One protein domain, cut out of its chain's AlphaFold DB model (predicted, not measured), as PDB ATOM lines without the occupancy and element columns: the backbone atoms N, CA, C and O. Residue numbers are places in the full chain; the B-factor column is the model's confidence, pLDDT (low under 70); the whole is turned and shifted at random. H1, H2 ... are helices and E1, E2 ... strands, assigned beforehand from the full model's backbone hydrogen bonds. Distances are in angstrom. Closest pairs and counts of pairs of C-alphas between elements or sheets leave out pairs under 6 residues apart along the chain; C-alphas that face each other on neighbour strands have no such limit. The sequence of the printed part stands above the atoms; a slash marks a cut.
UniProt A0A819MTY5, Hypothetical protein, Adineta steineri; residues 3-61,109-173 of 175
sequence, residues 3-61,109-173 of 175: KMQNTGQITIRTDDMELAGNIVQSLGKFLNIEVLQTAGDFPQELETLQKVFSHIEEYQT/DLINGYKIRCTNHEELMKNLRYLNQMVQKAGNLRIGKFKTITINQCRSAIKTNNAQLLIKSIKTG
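This is residues 3 to 61 and 109 to 173 of the 175 residues of the protein "Hypothetical protein" of Adineta steineri (UniProt A0A819MTY5). Long helix H3 is the spine of a loose, rod-shaped up-and-down bundle, H2 to H5, each helix running against the one before; H4 and H5 fold back beside its last residues, where H1 packs too. Residues 109 to 116 of H3 stick out. The printed part has 124 residues, mostly helix, ordered E1, H1 to H5; the radius of gyration of the C-alphas is 17.6 A, the spans 68 by 25 by 22 A.

H3, residues 109 to 140, runs 46.4 A from (57.515, -20.707, 32.011) to (14.491, -31.738, 45.469). H2 is residues 43 to 61, 27.6 A; H4 145 to 159; H5 163 to 172; H1 17 to 30; strand E1 10 to 12.

H3 touches H2 with residues 120 to 134 alone, at a shallow tilt of 32 degrees, opposite ways; the closest C-alphas, of Leu 124 and Ile 56, are 6.1 A apart. H3 and H4 form a hairpin, the closest C-alphas, of Gly 139 and Lys 147, 4.7 A apart. H4 and H5 form another, C-alphas 154 and 166 being closest at 5.4 A. H1 touches H3, C-alphas 21 and 140 being closest at 5.0 A. E1 pairs with no named strand. In each helix every O i to N i+4 pair is within hydrogen-bond range.

Residues 62 to 108 are not printed; C-alphas 61 and 109 are 19.8 A apart. The link H1 to H2 is long. Residues 172 to 173 have pLDDT under 70.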
ATOM      1  N   LYS A   3       9.277 -45.077  57.792       85.75
ATOM      2  CA  LYS A   3       8.407 -45.194  58.970       85.75
ATOM      3  C   LYS A   3       7.322 -44.130  58.889       85.75
ATOM      4  O   LYS A   3       7.635 -42.964  58.674       85.75
ATOM      5  N   MET A   4       6.073 -44.526  59.089       85.50
ATOM      6  CA  MET A   4       4.941 -43.614  59.208       85.50
ATOM      7  C   MET A   4       4.450 -43.650  60.653       85.50
ATOM      8  O   MET A   4       4.261 -44.729  61.211       85.50
ATOM      9  N   GLN A   5       4.303 -42.483  61.269       85.94
ATOM     10  CA  GLN A   5       3.717 -42.347  62.600       85.94
ATOM     11  C   GLN A   5       2.205 -42.120  62.492       85.94
ATOM     12  O   GLN A   5       1.726 -41.560  61.506       85.94
ATOM     13  N   ASN A   6       1.460 -42.466  63.545       77.12
ATOM     14  CA  ASN A   6       0.007 -42.247  63.620       77.12
ATOM     15  C   ASN A   6      -0.392 -40.758  63.579       77.12
ATOM     16  O   ASN A   6      -1.553 -40.438  63.361       77.12
ATOM     17  N   THR A   7       0.568 -39.849  63.759       82.81
ATOM     18  CA  THR A   7       0.415 -38.393  63.605       82.81
ATOM     19  C   THR A   7       0.408 -37.934  62.141       82.81
ATOM     20  O   THR A   7       0.267 -36.744  61.879       82.81
ATOM     21  N   GLY A   8       0.601 -38.848  61.180       79.31
ATOM     22  CA  GLY A   8       0.757 -38.523  59.759       79.31
ATOM     23  C   GLY A   8       2.182 -38.109  59.370       79.31
ATOM     24  O   GLY A   8       2.432 -37.781  58.213       79.31
ATOM     25  N   GLN A   9       3.141 -38.150  60.305       84.75
ATOM     26  CA  GLN A   9       4.543 -37.858  60.010       84.75
ATOM     27  C   GLN A   9       5.220 -39.048  59.314       84.75
ATOM     28  O   GLN A   9       5.232 -40.165  59.834       84.75
ATOM     29  N   ILE A  10       5.832 -38.792  58.156       85.69
ATOM     30  CA  ILE A  10       6.615 -39.779  57.403       85.69
ATOM     31  C   ILE A  10       8.104 -39.505  57.629       85.69
ATOM     32  O   ILE A  10       8.597 -38.408  57.377       85.69
ATOM     33  N   THR A  11       8.838 -40.513  58.092       86.69
ATOM     34  CA  THR A  11      10.293 -40.479  58.253       86.69
ATOM     35  C   THR A  11      10.937 -41.439  57.260       86.69
ATOM     36  O   THR A  11      10.774 -42.658  57.355       86.69
ATOM     37  N   ILE A  12      11.700 -40.892  56.314       86.50
ATOM     38  CA  ILE A  12      12.463 -41.661  55.328       86.50
ATOM     39  C   ILE A  12      13.908 -41.735  55.817       86.50
ATOM     40  O   ILE A  12      14.579 -40.717  55.938       86.50
ATOM     41  N   ARG A  13      14.386 -42.944  56.119       85.50
ATOM     42  CA  ARG A  13      15.792 -43.206  56.455       85.50
ATOM     43  C   ARG A  13      16.480 -43.799  55.236       85.50
ATOM     44  O   ARG A  13      16.189 -44.944  54.875       85.50
ATOM     45  N   THR A  14      17.345 -43.014  54.620       85.44
ATOM     46  CA  THR A  14      18.214 -43.413  53.515       85.44
ATOM     47  C   THR A  14      19.515 -42.634  53.624       85.44
ATOM     48  O   THR A  14      19.517 -41.522  54.153       85.44
ATOM     49  N   ASP A  15      20.588 -43.238  53.136       84.19
ATOM     50  CA  ASP A  15      21.915 -42.629  53.115       84.19
ATOM     51  C   ASP A  15      22.114 -41.772  51.853       84.19
ATOM     52  O   ASP A  15      23.002 -40.927  51.819       84.19
ATOM     53  N   ASP A  16      21.255 -41.949  50.840       85.31
ATOM     54  CA  ASP A  16      21.306 -41.235  49.564       85.31
ATOM     55  C   ASP A  16      20.285 -40.084  49.534       85.31
ATOM     56  O   ASP A  16      19.062 -40.294  49.537       85.31
ATOM     57  N   MET A  17      20.791 -38.848  49.474       85.62
ATOM     58  CA  MET A  17      19.957 -37.645  49.408       85.62
ATOM     59  C   MET A  17      19.100 -37.591  48.133       85.62
ATOM     60  O   MET A  17      17.983 -37.068  48.150       85.62
ATOM     61  N   GLU A  18      19.588 -38.135  47.020       88.06
ATOM     62  CA  GLU A  18      18.878 -38.146  45.743       88.06
ATOM     63  C   GLU A  18      17.701 -39.117  45.765       88.06
ATOM     64  O   GLU A  18      16.594 -38.760  45.350       88.06
ATOM     65  N   LEU A  19      17.904 -40.306  46.338       87.94
ATOM     66  CA  LEU A  19      16.830 -41.272  46.556       87.94
ATOM     67  C   LEU A  19      15.744 -40.685  47.472       87.94
ATOM     68  O   LEU A  19      14.557 -40.773  47.146       87.94
ATOM     69  N   ALA A  20      16.135 -40.042  48.581       88.19
ATOM     70  CA  ALA A  20      15.195 -39.342  49.461       88.19
ATOM     71  C   ALA A  20      14.383 -38.291  48.694       88.19
ATOM     72  O   ALA A  20      13.156 -38.262  48.804       88.19
ATOM     73  N   GLY A  21      15.053 -37.461  47.889       87.44
ATOM     74  CA  GLY A  21      14.407 -36.443  47.064       87.44
ATOM     75  C   GLY A  21      13.394 -37.044  46.095       87.44
ATOM     76  O   GLY A  21      12.250 -36.599  46.044       87.44
ATOM     77  N   ASN A  22      13.768 -38.101  45.376       89.94
ATOM     78  CA  ASN A  22      12.888 -38.765  44.413       89.94
ATOM     79  C   ASN A  22      11.647 -39.376  45.075       89.94
ATOM     80  O   ASN A  22      10.541 -39.248  44.539       89.94
ATOM     81  N   ILE A  23      11.801 -39.986  46.255       88.81
ATOM     82  CA  ILE A  23      10.674 -40.523  47.030       88.81
ATOM     83  C   ILE A  23       9.748 -39.386  47.470       88.81
ATOM     84  O   ILE A  23       8.542 -39.475  47.255       88.81
ATOM     85  N   VAL A  24      10.294 -38.299  48.029       87.88
ATOM     86  CA  VAL A  24       9.494 -37.145  48.474       87.88
ATOM     87  C   VAL A  24       8.727 -36.521  47.307       87.88
ATOM     88  O   VAL A  24       7.524 -36.300  47.423       87.88
ATOM     89  N   GLN A  25       9.379 -36.291  46.164       87.69
ATOM     90  CA  GLN A  25       8.726 -35.737  44.971       87.69
ATOM     91  C   GLN A  25       7.626 -36.657  44.435       87.69
ATOM     92  O   GLN A  25       6.556 -36.183  44.053       87.69
ATOM     93  N   SER A  26       7.870 -37.968  44.409       89.31
ATOM     94  CA  SER A  26       6.890 -38.945  43.923       89.31
ATOM     95  C   SER A  26       5.682 -39.037  44.853       89.31
ATOM     96  O   SER A  26       4.549 -39.023  44.378       89.31
ATOM     97  N   LEU A  27       5.905 -39.043  46.173       86.81
ATOM     98  CA  LEU A  27       4.837 -39.014  47.173       86.81
ATOM     99  C   LEU A  27       4.024 -37.721  47.101       86.81
ATOM    100  O   LEU A  27       2.801 -37.775  47.141       86.81
ATOM    101  N   GLY A  28       4.677 -36.568  46.949       86.25
ATOM    102  CA  GLY A  28       3.973 -35.297  46.808       86.25
ATOM    103  C   GLY A  28       3.126 -35.223  45.541       86.25
ATOM    104  O   GLY A  28       2.004 -34.734  45.602       86.25
ATOM    105  N   LYS A  29       3.606 -35.774  44.417       88.81
ATOM    106  CA  LYS A  29       2.799 -35.908  43.193       88.81
ATOM    107  C   LYS A  29       1.612 -36.850  43.387       88.81
ATOM    108  O   LYS A  29       0.510 -36.519  42.971       88.81
ATOM    109  N   PHE A  30       1.831 -38.001  44.022       90.81
ATOM    110  CA  PHE A  30       0.782 -38.994  44.260       90.81
ATOM    111  C   PHE A  30      -0.320 -38.469  45.192       90.81
ATOM    112  O   PHE A  30      -1.500 -38.693  44.944       90.81
ATOM    113  N   LEU A  31       0.062 -37.735  46.238       86.50
ATOM    114  CA  LEU A  31      -0.853 -37.139  47.217       86.50
ATOM    115  C   LEU A  31      -1.389 -35.761  46.790       86.50
ATOM    116  O   LEU A  31      -2.155 -35.155  47.533       86.50
ATOM    117  N   ASN A  32      -0.978 -35.260  45.621       89.25
ATOM    118  CA  ASN A  32      -1.304 -33.932  45.099       89.25
ATOM    119  C   ASN A  32      -0.983 -32.776  46.077       89.25
ATOM    120  O   ASN A  32      -1.770 -31.850  46.263       89.25
ATOM    121  N   ILE A  33       0.182 -32.839  46.730       86.06
ATOM    122  CA  ILE A  33       0.661 -31.815  47.666       86.06
ATOM    123  C   ILE A  33       1.415 -30.731  46.890       86.06
ATOM    124  O   ILE A  33       2.492 -30.975  46.349       86.06
ATOM    125  N   GLU A  34       0.892 -29.505  46.896       81.38
ATOM    126  CA  GLU A  34       1.524 -28.371  46.205       81.38
ATOM    127  C   GLU A  34       2.735 -27.802  46.955       81.38
ATOM    128  O   GLU A  34       3.657 -27.252  46.350       81.38
ATOM    129  N   VAL A  35       2.742 -27.912  48.286       83.88
ATOM    130  CA  VAL A  35       3.746 -27.287  49.146       83.88
ATOM    131  C   VAL A  35       4.130 -28.233  50.276       83.88
ATOM    132  O   VAL A  35       3.293 -28.601  51.094       83.88
ATOM    133  N   LEU A  36       5.420 -28.568  50.366       82.94
ATOM    134  CA  LEU A  36       5.953 -29.392  51.450       82.94
ATOM    135  C   LEU A  36       7.330 -28.889  51.884       82.94
ATOM    136  O   LEU A  36       8.264 -28.817  51.078       82.94
ATOM    137  N   GLN A  37       7.448 -28.570  53.171       82.69
ATOM    138  CA  GLN A  37       8.731 -28.351  53.827       82.69
ATOM    139  C   GLN A  37       9.214 -29.667  54.434       82.69
ATOM    140  O   GLN A  37       8.444 -30.410  55.038       82.69
ATOM    141  N   THR A  38      10.505 -29.939  54.287       81.81
ATOM    142  CA  THR A  38      11.157 -31.118  54.852       81.81
ATOM    143  C   THR A  38      12.393 -30.704  55.639       81.81
ATOM    144  O   THR A  38      13.040 -29.688  55.347       81.81
ATOM    145  N   ALA A  39      12.699 -31.507  56.653       80.62
ATOM    146  CA  ALA A  39      13.962 -31.478  57.369       80.62
ATOM    147  C   ALA A  39      14.731 -32.750  57.005       80.62
ATOM    148  O   ALA A  39      14.166 -33.845  57.052       80.62
ATOM    149  N   GLY A  40      15.994 -32.601  56.616       80.56
ATOM    150  CA  GLY A  40      16.843 -33.716  56.209       80.56
ATOM    151  C   GLY A  40      18.243 -33.540  56.766       80.56
ATOM    152  O   GLY A  40      18.836 -32.477  56.599       80.56
ATOM    153  N   ASP A  41      18.766 -34.567  57.429       81.12
ATOM    154  CA  ASP A  41      20.136 -34.565  57.935       81.12
ATOM    155  C   ASP A  41      20.953 -35.647  57.230       81.12
ATOM    156  O   ASP A  41      20.663 -36.835  57.362       81.12
ATOM    157  N   PHE A  42      21.956 -35.214  56.467       84.19
ATOM    158  CA  PHE A  42      22.839 -36.069  55.671       84.19
ATOM    159  C   PHE A  42      24.299 -35.742  56.023       84.19
ATOM    160  O   PHE A  42      24.967 -35.013  55.287       84.19
ATOM    161  N   PRO A  43      24.807 -36.213  57.177       82.00
ATOM    162  CA  PRO A  43      26.089 -35.763  57.719       82.00
ATOM    163  C   PRO A  43      27.278 -36.036  56.785       82.00
ATOM    164  O   PRO A  43      28.135 -35.170  56.640       82.00
ATOM    165  N   GLN A  44      27.303 -37.185  56.100       84.06
ATOM    166  CA  GLN A  44      28.392 -37.554  55.183       84.06
ATOM    167  C   GLN A  44      28.467 -36.642  53.946       84.06
ATOM    168  O   GLN A  44      29.543 -36.164  53.573       84.06
ATOM    169  N   GLU A  45      27.322 -36.360  53.318       81.56
ATOM    170  CA  GLU A  45      27.268 -35.451  52.169       81.56
ATOM    171  C   GLU A  45      27.612 -34.014  52.576       81.56
ATOM    172  O   GLU A  45      28.313 -33.316  51.843       81.56
ATOM    173  N   LEU A  46      27.177 -33.580  53.763       81.50
ATOM    174  CA  LEU A  46      27.465 -32.245  54.292       81.50
ATOM    175  C   LEU A  46      28.946 -32.049  54.638       81.50
ATOM    176  O   LEU A  46      29.493 -30.981  54.370       81.50
ATOM    177  N   GLU A  47      29.616 -33.066  55.180       84.56
ATOM    178  CA  GLU A  47      31.063 -33.013  55.420       84.56
ATOM    179  C   GLU A  47      31.837 -32.936  54.094       84.56
ATOM    180  O   GLU A  47      32.759 -32.134  53.936       84.56
ATOM    181  N   THR A  48      31.417 -33.724  53.101       85.12
ATOM    182  CA  THR A  48      31.994 -33.685  51.748       85.12
ATOM    183  C   THR A  48      31.788 -32.316  51.106       85.12
ATOM    184  O   THR A  48      32.706 -31.757  50.511       85.12
ATOM    185  N   LEU A  49      30.602 -31.731  51.271       84.19
ATOM    186  CA  LEU A  49      30.277 -30.392  50.798       84.19
ATOM    187  C   LEU A  49      31.171 -29.325  51.438       84.19
ATOM    188  O   LEU A  49      31.651 -28.443  50.731       84.19
ATOM    189  N   GLN A  50      31.435 -29.424  52.743       83.06
ATOM    190  CA  GLN A  50      32.335 -28.510  53.445       83.06
ATOM    191  C   GLN A  50      33.768 -28.597  52.902       83.06
ATOM    192  O   GLN A  50      34.388 -27.562  52.659       83.06
ATOM    193  N   LYS A  51      34.264 -29.813  52.637       86.00
ATOM    194  CA  LYS A  51      35.572 -30.024  51.994       86.00
ATOM    195  C   LYS A  51      35.599 -29.425  50.588       86.00
ATOM    196  O   LYS A  51      36.518 -28.692  50.254       86.00
ATOM    197  N   VAL A  52      34.587 -29.685  49.764       86.38
ATOM    198  CA  VAL A  52      34.523 -29.125  48.401       86.38
ATOM    199  C   VAL A  52      34.491 -27.595  48.433       86.38
ATOM    200  O   VAL A  52      35.131 -26.953  47.603       86.38
ATOM    201  N   PHE A  53      33.791 -27.005  49.403       82.25
ATOM    202  CA  PHE A  53      33.727 -25.558  49.570       82.25
ATOM    203  C   PHE A  53      35.098 -24.951  49.909       82.25
ATOM    204  O   PHE A  53      35.493 -23.982  49.264       82.25
ATOM    205  N   SER A  54      35.868 -25.562  50.820       83.88
ATOM    206  CA  SER A  54      37.229 -25.093  51.134       83.88
ATOM    207  C   SER A  54      38.170 -25.208  49.929       83.88
ATOM    208  O   SER A  54      38.905 -24.274  49.620       83.88
ATOM    209  N   HIS A  55      38.082 -26.304  49.167       86.19
ATOM    210  CA  HIS A  55      38.886 -26.473  47.956       86.19
ATOM    211  C   HIS A  55      38.549 -25.413  46.895       86.19
ATOM    212  O   HIS A  55      39.437 -24.936  46.193       86.19
ATOM    213  N   ILE A  56      37.279 -25.008  46.764       85.88
ATOM    214  CA  ILE A  56      36.883 -23.932  45.840       85.88
ATOM    215  C   ILE A  56      37.592 -22.616  46.195       85.88
ATOM    216  O   ILE A  56      38.075 -21.944  45.282       85.88
ATOM    217  N   GLU A  57      37.683 -22.256  47.477       83.88
ATOM    218  CA  GLU A  57      38.404 -21.053  47.926       83.88
ATOM    219  C   GLU A  57      39.906 -21.131  47.614       83.88
ATOM    220  O   GLU A  57      40.492 -20.180  47.080       83.88
ATOM    221  N   GLU A  58      40.526 -22.283  47.876       87.56
ATOM    222  CA  GLU A  58      41.937 -22.532  47.567       87.56
ATOM    223  C   GLU A  58      42.207 -22.392  46.061       87.56
ATOM    224  O   GLU A  58      43.079 -21.625  45.645       87.56
ATOM    225  N   TYR A  59      41.402 -23.051  45.222       86.75
ATOM    226  CA  TYR A  59      41.531 -22.982  43.766       86.75
ATOM    227  C   TYR A  59      41.283 -21.575  43.213       86.75
ATOM    228  O   TYR A  59      41.914 -21.183  42.225       86.75
ATOM    229  N   GLN A  60      40.380 -20.799  43.819       86.44
ATOM    230  CA  GLN A  60      40.165 -19.397  43.452       86.44
ATOM    231  C   GLN A  60      41.386 -18.534  43.785       86.44
ATOM    232  O   GLN A  60      41.808 -17.736  42.943       86.44
ATOM    233  N   THR A  61      41.992 -18.746  44.953       88.62
ATOM    234  CA  THR A  61      43.207 -18.044  45.389       88.62
ATOM    235  C   THR A  61      44.394 -18.369  44.480       88.62
ATOM    236  O   THR A  61      45.069 -17.467  43.977       88.62
ATOM    237  N   ASP A 109      58.148 -20.900  30.705       88.44
ATOM    238  CA  ASP A 109      57.515 -20.707  32.011       88.44
ATOM    239  C   ASP A 109      56.046 -20.300  31.871       88.44
ATOM    240  O   ASP A 109      55.179 -20.872  32.533       88.44
ATOM    241  N   LEU A 110      55.723 -19.411  30.927       88.06
ATOM    242  CA  LEU A 110      54.345 -18.999  30.654       88.06
ATOM    243  C   LEU A 110      53.482 -20.151  30.116       88.06
ATOM    244  O   LEU A 110      52.323 -20.287  30.510       88.06
ATOM    245  N   ILE A 111      54.038 -21.017  29.261       89.50
ATOM    246  CA  ILE A 111      53.354 -22.233  28.791       89.50
ATOM    247  C   ILE A 111      53.095 -23.192  29.959       89.50
ATOM    248  O   ILE A 111      52.001 -23.753  30.066       89.50
ATOM    249  N   ASN A 112      54.071 -23.376  30.849       89.62
ATOM    250  CA  ASN A 112      53.907 -24.218  32.031       89.62
ATOM    251  C   ASN A 112      52.848 -23.644  32.985       89.62
ATOM    252  O   ASN A 112      51.943 -24.369  33.401       89.62
ATOM    253  N   GLY A 113      52.886 -22.337  33.253       87.38
ATOM    254  CA  GLY A 113      51.871 -21.640  34.044       87.38
ATOM    255  C   GLY A 113      50.472 -21.752  33.430       87.38
ATOM    256  O   GLY A 113      49.501 -22.015  34.140       87.38
ATOM    257  N   TYR A 114      50.360 -21.653  32.101       88.38
ATOM    258  CA  TYR A 114      49.097 -21.861  31.392       88.38
ATOM    259  C   TYR A 114      48.554 -23.284  31.582       88.38
ATOM    260  O   TYR A 114      47.366 -23.441  31.861       88.38
ATOM    261  N   LYS A 115      49.405 -24.318  31.498       91.00
ATOM    262  CA  LYS A 115      48.996 -25.711  31.757       91.00
ATOM    263  C   LYS A 115      48.457 -25.885  33.178       91.00
ATOM    264  O   LYS A 115      47.364 -26.419  33.342       91.00
ATOM    265  N   ILE A 116      49.169 -25.367  34.184       89.81
ATOM    266  CA  ILE A 116      48.723 -25.409  35.587       89.81
ATOM    267  C   ILE A 116      47.379 -24.689  35.737       89.81
ATOM    268  O   ILE A 116      46.469 -25.199  36.389       89.81
ATOM    269  N   ARG A 117      47.210 -23.532  35.085       88.88
ATOM    270  CA  ARG A 117      45.948 -22.784  35.091       88.88
ATOM    271  C   ARG A 117      44.790 -23.589  34.508       88.88
ATOM    272  O   ARG A 117      43.700 -23.536  35.069       88.88
ATOM    273  N   CYS A 118      45.008 -24.303  33.404       89.06
ATOM    274  CA  CYS A 118      43.994 -25.161  32.789       89.06
ATOM    275  C   CYS A 118      43.566 -26.276  33.743       89.06
ATOM    276  O   CYS A 118      42.379 -26.388  34.034       89.06
ATOM    277  N   THR A 119      44.517 -27.013  34.317       91.19
ATOM    278  CA  THR A 119      44.224 -28.072  35.296       91.19
ATOM    279  C   THR A 119      43.490 -27.525  36.525       91.19
ATOM    280  O   THR A 119      42.461 -28.056  36.931       91.19
ATOM    281  N   ASN A 120      43.954 -26.401  37.076       90.38
ATOM    282  CA  ASN A 120      43.294 -25.717  38.191       90.38
ATOM    283  C   ASN A 120      41.857 -25.290  37.840       90.38
ATOM    284  O   ASN A 120      40.947 -25.384  38.660       90.38
ATOM    285  N   HIS A 121      41.642 -24.800  36.618       89.19
ATOM    286  CA  HIS A 121      40.321 -24.404  36.139       89.19
ATOM    287  C   HIS A 121      39.381 -25.606  35.977       89.19
ATOM    288  O   HIS A 121      38.211 -25.510  36.346       89.19
ATOM    289  N   GLU A 122      39.875 -26.731  35.461       91.19
ATOM    290  CA  GLU A 122      39.104 -27.966  35.307       91.19
ATOM    291  C   GLU A 122      38.623 -28.517  36.656       91.19
ATOM    292  O   GLU A 122      37.426 -28.788  36.811       91.19
ATOM    293  N   GLU A 123      39.514 -28.603  37.651       89.56
ATOM    294  CA  GLU A 123      39.169 -29.050  39.009       89.56
ATOM    295  C   GLU A 123      38.189 -28.089  39.696       89.56
ATOM    296  O   GLU A 123      37.170 -28.511  40.252       89.56
ATOM    297  N   LEU A 124      38.406 -26.776  39.568       88.94
ATOM    298  CA  LEU A 124      37.460 -25.778  40.069       88.94
ATOM    299  C   LEU A 124      36.068 -25.950  39.439       88.94
ATOM    300  O   LEU A 124      35.057 -25.901  40.142       88.94
ATOM    301  N   MET A 125      35.991 -26.176  38.125       88.62
ATOM    302  CA  MET A 125      34.716 -26.388  37.434       88.62
ATOM    303  C   MET A 125      34.031 -27.685  37.860       88.62
ATOM    304  O   MET A 125      32.804 -27.719  37.985       88.62
ATOM    305  N   LYS A 126      34.793 -28.748  38.124       90.31
ATOM    306  CA  LYS A 126      34.267 -30.002  38.673       90.31
ATOM    307  C   LYS A 126      33.644 -29.786  40.055       90.31
ATOM    308  O   LYS A 126      32.501 -30.192  40.265       90.31
ATOM    309  N   ASN A 127      34.327 -29.060  40.934       87.44
ATOM    310  CA  ASN A 127      33.832 -28.736  42.273       87.44
ATOM    311  C   ASN A 127      32.597 -27.828  42.244       87.44
ATOM    312  O   ASN A 127      31.625 -28.074  42.958       87.44
ATOM    313  N   LEU A 128      32.570 -26.824  41.361       86.25
ATOM    314  CA  LEU A 128      31.394 -25.967  41.175       86.25
ATOM    315  C   LEU A 128      30.191 -26.737  40.611       86.25
ATOM    316  O   LEU A 128      29.052 -26.467  41.000       86.25
ATOM    317  N   ARG A 129      30.409 -27.706  39.712       89.00
ATOM    318  CA  ARG A 129      29.337 -28.598  39.236       89.00
ATOM    319  C   ARG A 129      28.788 -29.457  40.370       89.00
ATOM    320  O   ARG A 129      27.571 -29.513  40.525       89.00
ATOM    321  N   TYR A 130      29.662 -30.051  41.183       88.75
ATOM    322  CA  TYR A 130      29.259 -30.826  42.358       88.75
ATOM    323  C   TYR A 130      28.442 -29.978  43.343       88.75
ATOM    324  O   TYR A 130      27.348 -30.372  43.741       88.75
ATOM    325  N   LEU A 131      28.907 -28.767  43.664       86.88
ATOM    326  CA  LEU A 131      28.188 -27.831  44.530       86.88
ATOM    327  C   LEU A 131      26.785 -27.512  43.989       86.88
ATOM    328  O   LEU A 131      25.806 -27.569  44.731       86.88
ATOM    329  N   ASN A 132      26.658 -27.228  42.689       86.94
ATOM    330  CA  ASN A 132      25.355 -26.976  42.068       86.94
ATOM    331  C   ASN A 132      24.435 -28.204  42.103       86.94
ATOM    332  O   ASN A 132      23.236 -28.060  42.346       86.94
ATOM    333  N   GLN A 133      24.979 -29.406  41.902       89.31
ATOM    334  CA  GLN A 133      24.217 -30.647  42.048       89.31
ATOM    335  C   GLN A 133      23.710 -30.814  43.483       89.31
ATOM    336  O   GLN A 133      22.529 -31.088  43.663       89.31
ATOM    337  N   MET A 134      24.545 -30.568  44.495       85.06
ATOM    338  CA  MET A 134      24.138 -30.639  45.905       85.06
ATOM    339  C   MET A 134      23.032 -29.636  46.246       85.06
ATOM    340  O   MET A 134      22.047 -29.999  46.888       85.06
ATOM    341  N   VAL A 135      23.123 -28.396  45.752       85.75
ATOM    342  CA  VAL A 135      22.047 -27.397  45.906       85.75
ATOM    343  C   VAL A 135      20.742 -27.895  45.281       85.75
ATOM    344  O   VAL A 135      19.667 -27.731  45.862       85.75
ATOM    345  N   GLN A 136      20.820 -28.543  44.117       87.06
ATOM    346  CA  GLN A 136      19.645 -29.100  43.458       87.06
ATOM    347  C   GLN A 136      19.067 -30.306  44.213       87.06
ATOM    348  O   GLN A 136      17.845 -30.387  44.357       87.06
ATOM    349  N   LYS A 137      19.912 -31.207  44.735       86.75
ATOM    350  CA  LYS A 137      19.489 -32.334  45.586       86.75
ATOM    351  C   LYS A 137      18.775 -31.828  46.842       86.75
ATOM    352  O   LYS A 137      17.650 -32.242  47.111       86.75
ATOM    353  N   ALA A 138      19.340 -30.826  47.517       84.44
ATOM    354  CA  ALA A 138      18.720 -30.177  48.672       84.44
ATOM    355  C   ALA A 138      17.373 -29.503  48.339       84.44
ATOM    356  O   ALA A 138      16.438 -29.532  49.142       84.44
ATOM    357  N   GLY A 139      17.246 -28.917  47.145       85.50
ATOM    358  CA  GLY A 139      15.980 -28.378  46.646       85.50
ATOM    359  C   GLY A 139      14.942 -29.464  46.339       85.50
ATOM    360  O   GLY A 139      13.760 -29.280  46.618       85.50
ATOM    361  N   ASN A 140      15.367 -30.609  45.797       85.88
ATOM    362  CA  ASN A 140      14.491 -31.738  45.469       85.88
ATOM    363  C   ASN A 140      13.931 -32.456  46.704       85.88
ATOM    364  O   ASN A 140      12.920 -33.141  46.587       85.88
ATOM    365  N   LEU A 141      14.502 -32.255  47.890       85.44
ATOM    366  CA  LEU A 141      13.887 -32.717  49.137       85.44
ATOM    367  C   LEU A 141      12.589 -31.962  49.481       85.44
ATOM    368  O   LEU A 141      11.895 -32.370  50.405       85.44
ATOM    369  N   ARG A 142      12.253 -30.862  48.791       85.06
ATOM    370  CA  ARG A 142      11.117 -29.973  49.106       85.06
ATOM    371  C   ARG A 142      10.206 -29.767  47.900       85.06
ATOM    372  O   ARG A 142      10.630 -29.905  46.754       85.06
ATOM    373  N   ILE A 143       8.950 -29.398  48.152       83.94
ATOM    374  CA  ILE A 143       7.930 -29.249  47.101       83.94
ATOM    375  C   ILE A 143       7.347 -27.836  47.119       83.94
ATOM    376  O   ILE A 143       7.128 -27.246  48.180       83.94
ATOM    377  N   GLY A 144       7.130 -27.286  45.923       84.31
ATOM    378  CA  GLY A 144       6.539 -25.967  45.724       84.31
ATOM    379  C   GLY A 144       7.472 -24.820  46.103       84.31
ATOM    380  O   GLY A 144       8.681 -24.864  45.865       84.31
ATOM    381  N   LYS A 145       6.906 -23.775  46.720       85.50
ATOM    382  CA  LYS A 145       7.610 -22.522  47.056       85.50
ATOM    383  C   LYS A 145       8.890 -22.719  47.876       85.50
ATOM    384  O   LYS A 145       9.865 -21.995  47.678       85.50
ATOM    385  N   PHE A 146       8.921 -23.721  48.757       82.56
ATOM    386  CA  PHE A 146      10.069 -23.987  49.625       82.56
ATOM    387  C   PHE A 146      11.305 -24.461  48.855       82.56
ATOM    388  O   PHE A 146      12.419 -24.149  49.260       82.56
ATOM    389  N   LYS A 147      11.130 -25.118  47.699       84.38
ATOM    390  CA  LYS A 147      12.245 -25.483  46.816       84.38
ATOM    391  C   LYS A 147      12.988 -24.242  46.319       84.38
ATOM    392  O   LYS A 147      14.207 -24.155  46.444       84.38
ATOM    393  N   THR A 148      12.250 -23.266  45.791       84.62
ATOM    394  CA  THR A 148      12.824 -22.023  45.256       84.62
ATOM    395  C   THR A 148      13.490 -21.194  46.352       84.62
ATOM    396  O   THR A 148      14.587 -20.675  46.143       84.62
ATOM    397  N   ILE A 149      12.871 -21.113  47.534       85.69
ATOM    398  CA  ILE A 149      13.429 -20.395  48.690       85.69
ATOM    399  C   ILE A 149      14.764 -21.012  49.117       85.69
ATOM    400  O   ILE A 149      15.752 -20.287  49.216       85.69
ATOM    401  N   THR A 150      14.832 -22.336  49.294       83.06
ATOM    402  CA  THR A 150      16.076 -23.008  49.697       83.06
ATOM    403  C   THR A 150      17.172 -22.855  48.645       83.06
ATOM    404  O   THR A 150      18.306 -22.554  48.998       83.06
ATOM    405  N   ILE A 151      16.858 -22.976  47.349       85.62
ATOM    406  CA  ILE A 151      17.854 -22.762  46.283       85.62
ATOM    407  C   ILE A 151      18.405 -21.332  46.331       85.62
ATOM    408  O   ILE A 151      19.616 -21.131  46.222       85.62
ATOM    409  N   ASN A 152      17.539 -20.334  46.523       85.06
ATOM    410  CA  ASN A 152      17.961 -18.939  46.629       85.06
ATOM    411  C   ASN A 152      18.815 -18.694  47.878       85.06
ATOM    412  O   ASN A 152      19.842 -18.026  47.773       85.06
ATOM    413  N   GLN A 153      18.449 -19.282  49.019       82.50
ATOM    414  CA  GLN A 153      19.226 -19.216  50.261       82.50
ATOM    415  C   GLN A 153      20.600 -19.881  50.118       82.50
ATOM    416  O   GLN A 153      21.614 -19.291  50.492       82.50
ATOM    417  N   CYS A 154      20.666 -21.066  49.505       82.75
ATOM    418  CA  CYS A 154      21.930 -21.730  49.202       82.75
ATOM    419  C   CYS A 154      22.796 -20.861  48.283       82.75
ATOM    420  O   CYS A 154      23.974 -20.661  48.559       82.75
ATOM    421  N   ARG A 155      22.219 -20.261  47.234       83.75
ATOM    422  CA  ARG A 155      22.945 -19.338  46.347       83.75
ATOM    423  C   ARG A 155      23.426 -18.081  47.072       83.75
ATOM    424  O   ARG A 155      24.539 -17.635  46.802       83.75
ATOM    425  N   SER A 156      22.635 -17.509  47.982       83.44
ATOM    426  CA  SER A 156      23.085 -16.369  48.789       83.44
ATOM    427  C   SER A 156      24.198 -16.758  49.755       83.44
ATOM    428  O   SER A 156      25.157 -16.006  49.864       83.44
ATOM    429  N   ALA A 157      24.128 -17.940  50.377       79.44
ATOM    430  CA  ALA A 157      25.169 -18.443  51.272       79.44
ATOM    431  C   ALA A 157      26.493 -18.705  50.535       79.44
ATOM    432  O   ALA A 157      27.559 -18.424  51.072       79.44
ATOM    433  N   ILE A 158      26.425 -19.172  49.281       80.56
ATOM    434  CA  ILE A 158      27.601 -19.295  48.406       80.56
ATOM    435  C   ILE A 158      28.190 -17.911  48.105       80.56
ATOM    436  O   ILE A 158      29.401 -17.736  48.166       80.56
ATOM    437  N   LYS A 159      27.351 -16.905  47.814       78.94
ATOM    438  CA  LYS A 159      27.819 -15.533  47.544       78.94
ATOM    439  C   LYS A 159      28.440 -14.855  48.766       78.94
ATOM    440  O   LYS A 159      29.393 -14.104  48.607       78.94
ATOM    441  N   THR A 160      27.898 -15.087  49.959       78.38
ATOM    442  CA  THR A 160      28.412 -14.523  51.221       78.38
ATOM    443  C   THR A 160      29.508 -15.374  51.856       78.38
ATOM    444  O   THR A 160      29.926 -15.092  52.975       78.38
ATOM    445  N   ASN A 161      29.970 -16.405  51.145       71.31
ATOM    446  CA  ASN A 161      31.021 -17.320  51.562       71.31
ATOM    447  C   ASN A 161      30.786 -17.989  52.930       71.31
ATOM    448  O   ASN A 161      31.705 -18.186  53.720       71.31
ATOM    449  N   ASN A 162      29.529 -18.310  53.247       76.81
ATOM    450  CA  ASN A 162      29.154 -18.814  54.563       76.81
ATOM    451  C   ASN A 162      28.737 -20.290  54.499       76.81
ATOM    452  O   ASN A 162      27.562 -20.628  54.313       76.81
ATOM    453  N   ALA A 163      29.716 -21.178  54.696       72.25
ATOM    454  CA  ALA A 163      29.516 -22.628  54.692       72.25
ATOM    455  C   ALA A 163      28.536 -23.105  55.782       72.25
ATOM    456  O   ALA A 163      27.774 -24.048  55.569       72.25
ATOM    457  N   GLN A 164      28.489 -22.431  56.936       75.19
ATOM    458  CA  GLN A 164      27.577 -22.792  58.027       75.19
ATOM    459  C   GLN A 164      26.120 -22.474  57.675       75.19
ATOM    460  O   GLN A 164      25.232 -23.297  57.907       75.19
ATOM    461  N   LEU A 165      25.870 -21.316  57.054       72.81
ATOM    462  CA  LEU A 165      24.545 -20.966  56.536       72.81
ATOM    463  C   LEU A 165      24.109 -21.905  55.410       72.81
ATOM    464  O   LEU A 165      22.930 -22.249  55.345       72.81
ATOM    465  N   LEU A 166      25.034 -22.360  54.560       74.81
ATOM    466  CA  LEU A 166      24.752 -23.351  53.519       74.81
ATOM    467  C   LEU A 166      24.265 -24.673  54.134       74.81
ATOM    468  O   LEU A 166      23.201 -25.167  53.765       74.81
ATOM    469  N   ILE A 167      24.999 -25.204  55.118       77.88
ATOM    470  CA  ILE A 167      24.648 -26.449  55.815       77.88
ATOM    471  C   ILE A 167      23.306 -26.303  56.540       77.88
ATOM    472  O   ILE A 167      22.439 -27.169  56.417       77.88
ATOM    473  N   LYS A 168      23.097 -25.191  57.257       79.25
ATOM    474  CA  LYS A 168      21.837 -24.920  57.961       79.25
ATOM    475  C   LYS A 168      20.658 -24.837  56.986       79.25
ATOM    476  O   LYS A 168      19.634 -25.479  57.207       79.25
ATOM    477  N   SER A 169      20.835 -24.135  55.866       75.44
ATOM    478  CA  SER A 169      19.811 -24.007  54.820       75.44
ATOM    479  C   SER A 169      19.434 -25.362  54.218       75.44
ATOM    480  O   SER A 169      18.257 -25.616  53.971       75.44
ATOM    481  N   ILE A 170      20.403 -26.266  54.032       77.12
ATOM    482  CA  ILE A 170      20.139 -27.627  53.548       77.12
ATOM    483  C   ILE A 170      19.352 -28.429  54.598       77.12
ATOM    484  O   ILE A 170      18.327 -29.029  54.253       77.12
ATOM    485  N   LYS A 171      19.769 -28.373  55.873       76.94
ATOM    486  CA  LYS A 171      19.167 -29.148  56.971       76.94
ATOM    487  C   LYS A 171      17.720 -28.762  57.282       76.94
ATOM    488  O   LYS A 171      16.849 -29.631  57.330       76.94
ATOM    489  N   THR A 172      17.443 -27.477  57.495       69.94
ATOM    490  CA  THR A 172      16.145 -27.009  58.022       69.94
ATOM    491  C   THR A 172      15.320 -26.223  57.006       69.94
ATOM    492  O   THR A 172      14.102 -26.114  57.159       69.94
ATOM    493  N   GLY A 173      15.943 -25.683  55.952       58.88
ATOM    494  CA  GLY A 173      15.268 -24.815  54.979       58.88
ATOM    495  C   GLY A 173      14.733 -23.506  55.576       58.88
ATOM    496  O   GLY A 173      13.972 -22.812  54.911       58.88
TER     497      GLY A 173